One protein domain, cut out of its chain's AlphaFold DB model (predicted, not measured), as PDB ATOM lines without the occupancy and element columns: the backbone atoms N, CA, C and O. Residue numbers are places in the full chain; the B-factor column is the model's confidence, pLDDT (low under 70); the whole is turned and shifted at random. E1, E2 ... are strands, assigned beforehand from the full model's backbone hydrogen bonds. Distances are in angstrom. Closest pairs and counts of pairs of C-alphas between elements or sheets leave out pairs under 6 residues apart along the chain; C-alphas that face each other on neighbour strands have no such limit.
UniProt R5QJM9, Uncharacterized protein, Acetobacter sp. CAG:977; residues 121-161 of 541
ATOM      1  N   ASN A 121     506.992 260.841 688.078       85.81
ATOM      2  CA  ASN A 121     505.760 261.309 688.699       85.81
ATOM      3  C   ASN A 121     505.227 262.524 687.922       85.81
ATOM      4  O   ASN A 121     505.871 263.003 686.984       85.81
ATOM      5  N   ASP A 122     504.060 263.029 688.319       78.75
ATOM      6  CA  ASP A 122     503.331 264.066 687.584       78.75
ATOM      7  C   ASP A 122     504.125 265.360 687.347       78.75
ATOM      8  O   ASP A 122     503.831 266.060 686.383       78.75
ATOM      9  N   THR A 123     505.140 265.675 688.162       81.62
ATOM     10  CA  THR A 123     505.958 266.897 688.032       81.62
ATOM     11  C   THR A 123     507.389 266.647 687.546       81.62
ATOM     12  O   THR A 123     508.051 267.585 687.098       81.62
ATOM     13  N   SER A 124     507.893 265.407 687.582       88.44
ATOM     14  CA  SER A 124     509.300 265.115 687.270       88.44
ATOM     15  C   SER A 124     509.643 265.200 685.784       88.44
ATOM     16  O   SER A 124     510.797 265.429 685.436       88.44
ATOM     17  N   CYS A 125     508.664 265.040 684.891       87.81
ATOM     18  CA  CYS A 125     508.898 264.973 683.446       87.81
ATOM     19  C   CYS A 125     509.382 266.276 682.791       87.81
ATOM     20  O   CYS A 125     509.797 266.251 681.628       87.81
ATOM     21  N   GLY A 126     509.363 267.388 683.528       86.25
ATOM     22  CA  GLY A 126     509.714 268.711 683.026       86.25
ATOM     23  C   GLY A 126     508.599 269.360 682.192       86.25
ATOM     24  O   GLY A 126     507.524 268.781 682.017       86.25
ATOM     25  N   PRO A 127     508.831 270.587 681.695       89.31
ATOM     26  CA  PRO A 127     507.815 271.354 680.979       89.31
ATOM     27  C   PRO A 127     507.371 270.660 679.682       89.31
ATOM     28  O   PRO A 127     508.193 270.095 678.963       89.31
ATOM     29  N   GLY A 128     506.072 270.705 679.374       89.31
ATOM     30  CA  GLY A 128     505.511 270.187 678.121       89.31
ATOM     31  C   GLY A 128     505.281 268.675 678.089       89.31
ATOM     32  O   GLY A 128     504.801 268.161 677.071       89.31
ATOM     33  N   LYS A 129     505.600 267.966 679.184       91.25
ATOM     34  CA  LYS A 129     505.511 266.503 679.306       91.25
ATOM     35  C   LYS A 129     504.776 266.074 680.572       91.25
ATOM     36  O   LYS A 129     504.916 266.695 681.624       91.25
ATOM     37  N   THR A 130     504.040 264.972 680.474       91.69
ATOM     38  CA  THR A 130     503.298 264.348 681.581       91.69
ATOM     39  C   THR A 130     503.788 262.925 681.836       91.69
ATOM     40  O   THR A 130     504.357 262.285 680.946       91.69
ATOM     41  N   CYS A 131     503.570 262.416 683.047       91.12
ATOM     42  CA  CYS A 131     503.864 261.031 683.385       91.12
ATOM     43  C   CYS A 131     502.670 260.131 683.039       91.12
ATOM     44  O   CYS A 131     501.527 260.416 683.393       91.12
ATOM     45  N   THR A 132     502.898 259.021 682.338       88.94
ATOM     46  CA  THR A 132     501.853 258.013 682.092       88.94
ATOM     47  C   THR A 132     502.486 256.633 681.987       88.94
ATOM     48  O   THR A 132     503.424 256.434 681.215       88.94
ATOM     49  N   GLY A 133     502.010 255.677 682.792       84.00
ATOM     50  CA  GLY A 133     502.617 254.342 682.874       84.00
ATOM     51  C   GLY A 133     504.095 254.376 683.289       84.00
ATOM     52  O   GLY A 133     504.896 253.608 682.762       84.00
ATOM     53  N   GLY A 134     504.473 255.325 684.155       85.19
ATOM     54  CA  GLY A 134     505.849 255.514 684.623       85.19
ATOM     55  C   GLY A 134     506.826 256.107 683.600       85.19
ATOM     56  O   GLY A 134     508.007 256.253 683.919       85.19
ATOM     57  N   LYS A 135     506.359 256.485 682.399       88.50
ATOM     58  CA  LYS A 135     507.161 257.128 681.344       88.50
ATOM     59  C   LYS A 135     506.694 258.554 681.066       88.50
ATOM     60  O   LYS A 135     505.501 258.842 681.115       88.50
ATOM     61  N   CYS A 136     507.643 259.428 680.738       89.88
ATOM     62  CA  CYS A 136     507.367 260.808 680.356       89.88
ATOM     63  C   CYS A 136     506.979 260.904 678.880       89.88
ATOM     64  O   CYS A 136     507.803 260.627 678.007       89.88
ATOM     65  N   ASN A 137     505.751 261.336 678.614       91.06
ATOM     66  CA  ASN A 137     505.196 261.501 677.274       91.06
ATOM     67  C   ASN A 137     504.955 262.989 676.989       91.06
ATOM     68  O   ASN A 137     504.650 263.757 677.903       91.06
ATOM     69  N   ASN A 138     505.070 263.397 675.725       92.44
ATOM     70  CA  ASN A 138     504.648 264.732 675.300       92.44
ATOM     71  C   ASN A 138     503.127 264.864 675.449       92.44
ATOM     72  O   ASN A 138     502.393 263.927 675.131       92.44
ATOM     73  N   CYS A 139     502.665 266.025 675.904       90.50
ATOM     74  CA  CYS A 139     501.242 266.362 675.912       90.50
ATOM     75  C   CYS A 139     500.754 266.840 674.539       90.50
ATOM     76  O   CYS A 139     501.552 267.043 673.621       90.50
ATOM     77  N   GLN A 140     499.445 267.028 674.389       88.94
ATOM     78  CA  GLN A 140     498.869 267.636 673.193       88.94
ATOM     79  C   GLN A 140     499.140 269.147 673.166       88.94
ATOM     80  O   GLN A 140     499.267 269.800 674.208       88.94
ATOM     81  N   LYS A 141     499.229 269.717 671.956       86.81
ATOM     82  CA  LYS A 141     499.445 271.158 671.794       86.81
ATOM     83  C   LYS A 141     498.291 271.929 672.448       86.81
ATOM     84  O   LYS A 141     497.130 271.653 672.161       86.81
ATOM     85  N   GLY A 142     498.620 272.895 673.305       81.88
ATOM     86  CA  GLY A 142     497.644 273.704 674.043       81.88
ATOM     87  C   GLY A 142     497.357 273.229 675.474       81.88
ATOM     88  O   GLY A 142     496.746 273.967 676.245       81.88
ATOM     89  N   GLU A 143     497.823 272.044 675.885       87.94
ATOM     90  CA  GLU A 143     497.613 271.552 677.255       87.94
ATOM     91  C   GLU A 143     498.556 272.206 678.278       87.94
ATOM     92  O   GLU A 143     499.738 272.430 678.018       87.94
ATOM     93  N   LYS A 144     498.064 272.455 679.501       85.75
ATOM     94  CA  LYS A 144     498.826 273.146 680.560       85.75
ATOM     95  C   LYS A 144     500.092 272.397 681.018       85.75
ATOM     96  O   LYS A 144     501.072 273.037 681.388       85.75
ATOM     97  N   CYS A 145     500.033 271.065 681.011       83.56
ATOM     98  CA  CYS A 145     501.135 270.093 681.057       83.56
ATOM     99  C   CYS A 145     502.518 270.595 681.538       83.56
ATOM    100  O   CYS A 145     503.430 270.815 680.740       83.56
ATOM    101  N   ASN A 146     502.678 270.778 682.856       87.94
ATOM    102  CA  ASN A 146     503.927 271.193 683.523       87.94
ATOM    103  C   ASN A 146     504.601 272.483 683.004       87.94
ATOM    104  O   ASN A 146     505.706 272.821 683.429       87.94
ATOM    105  N   CYS A 147     503.952 273.242 682.123       90.31
ATOM    106  CA  CYS A 147     504.493 274.483 681.592       90.31
ATOM    107  C   CYS A 147     504.397 275.611 682.639       90.31
ATOM    108  O   CYS A 147     503.358 275.756 683.293       90.31
ATOM    109  N   PRO A 148     505.433 276.449 682.815       87.81
ATOM    110  CA  PRO A 148     505.426 277.511 683.821       87.81
ATOM    111  C   PRO A 148     504.458 278.654 683.464       87.81
ATOM    112  O   PRO A 148     504.081 278.838 682.307       87.81
ATOM    113  N   GLY A 149     504.046 279.442 684.464       85.19
ATOM    114  CA  GLY A 149     503.232 280.655 684.275       85.19
ATOM    115  C   GLY A 149     501.984 280.433 683.409       85.19
ATOM    116  O   GLY A 149     501.197 279.523 683.669       85.19
ATOM    117  N   ASN A 150     501.842 281.224 682.343       79.62
ATOM    118  CA  ASN A 150     500.726 281.142 681.388       79.62
ATOM    119  C   ASN A 150     501.035 280.272 680.149       79.62
ATOM    120  O   ASN A 150     500.256 280.261 679.202       79.62
ATOM    121  N   GLN A 151     502.162 279.552 680.129       86.56
ATOM    122  CA  GLN A 151     502.563 278.731 678.982       86.56
ATOM    123  C   GLN A 151     501.785 277.411 678.892       86.56
ATOM    124  O   GLN A 151     501.272 276.912 679.900       86.56
ATOM    125  N   VAL A 152     501.761 276.822 677.697       88.12
ATOM    126  CA  VAL A 152     501.147 275.522 677.380       88.12
ATOM    127  C   VAL A 152     502.091 274.679 676.512       88.12
ATOM    128  O   VAL A 152     503.050 275.209 675.944       88.12
ATOM    129  N   SER A 153     501.855 273.367 676.436       90.50
ATOM    130  CA  SER A 153     502.700 272.427 675.689       90.50
ATOM    131  C   SER A 153     502.633 272.693 674.190       90.50
ATOM    132  O   SER A 153     501.550 272.898 673.643       90.50
ATOM    133  N   ASP A 154     503.781 272.643 673.522       86.38
ATOM    134  CA  ASP A 154     503.926 272.802 672.068       86.38
ATOM    135  C   ASP A 154     503.584 271.531 671.256       86.38
ATOM    136  O   ASP A 154     503.673 271.546 670.028       86.38
ATOM    137  N   GLY A 155     503.222 270.427 671.921       88.94
ATOM    138  CA  GLY A 155     503.021 269.102 671.314       88.94
ATOM    139  C   GLY A 155     504.313 268.302 671.067       88.94
ATOM    140  O   GLY A 155     504.279 267.084 670.884       88.94
ATOM    141  N   ASN A 156     505.470 268.961 671.110       88.31
ATOM    142  CA  ASN A 156     506.797 268.399 670.840       88.31
ATOM    143  C   ASN A 156     507.609 268.139 672.122       88.31
ATOM    144  O   ASN A 156     508.679 267.527 672.068       88.31
ATOM    145  N   GLY A 157     507.067 268.513 673.284       87.62
ATOM    146  CA  GLY A 157     507.683 268.300 674.592       87.62
ATOM    147  C   GLY A 157     508.474 269.506 675.095       87.62
ATOM    148  O   GLY A 157     509.363 269.333 675.931       87.62
ATOM    149  N   GLY A 158     508.171 270.692 674.568       88.25
ATOM    150  CA  GLY A 158     508.505 271.994 675.130       88.25
ATOM    151  C   GLY A 158     507.239 272.772 675.502       88.25
ATOM    152  O   GLY A 158     506.137 272.224 675.576       88.25
ATOM    153  N   CYS A 159     507.397 274.072 675.747       90.25
ATOM    154  CA  CYS A 159     506.302 274.977 676.086       90.25
ATOM    155  C   CYS A 159     506.424 276.284 675.312       90.25
ATOM    156  O   CYS A 159     507.525 276.819 675.164       90.25
ATOM    157  N   TYR A 160     505.288 276.840 674.907       85.88
ATOM    158  CA  TYR A 160     505.184 278.187 674.355       85.88
ATOM    159  C   TYR A 160     504.194 279.009 675.178       85.88
ATOM    160  O   TYR A 160     503.295 278.477 675.833       85.88
ATOM    161  N   THR A 161     504.362 280.328 675.159       83.19
ATOM    162  CA  THR A 161     503.303 281.240 675.592       83.19
ATOM    163  C   THR A 161     502.298 281.331 674.443       83.19
ATOM    164  O   THR A 161     502.724 281.714 673.350       83.19
TER     165      THR A 161
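Overview. This is residues 121 to 161 of the 541 residues of an uncharacterized protein of Acetobacter sp. CAG:977 (UniProt R5QJM9). With little regular structure, this is a small two-stranded hairpin, E1 and E2, at one end of an elongated body whose remainder is loops. The long stretch 139 to 161 winds through the other end, where residues 152 to 153 pair antiparallel with 159 to 160. The printed part has 41 residues, no named helix and two named strands, E1 then E2, antiparallel; the class is all strand, with 8 residues in named elements. It is compact, with a radius of gyration of the C-alphas of 8.9 A, and spans 27 by 16 by 11 A.

Along the chain. E1, residues 129 to 132, begins at C-alpha 129 (505.511, 266.503, 679.306) and is 9.7 A long. E2, residues 135 to 138, is 10.0 A long and ends at C-alpha 138 (504.648, 264.732, 675.300).

Arrangement. E1 and E2 form a hairpin with a tight link, 138 degrees between their directions. N 130 and O 137 are within hydrogen-bond range at 2.9 A.

Size, cuts and confidence. The C-alphas farthest apart, of Gly 133 and Thr 161, are 27.9 A apart. The printed part has no cut, and no printed residue has a pLDDT under 70.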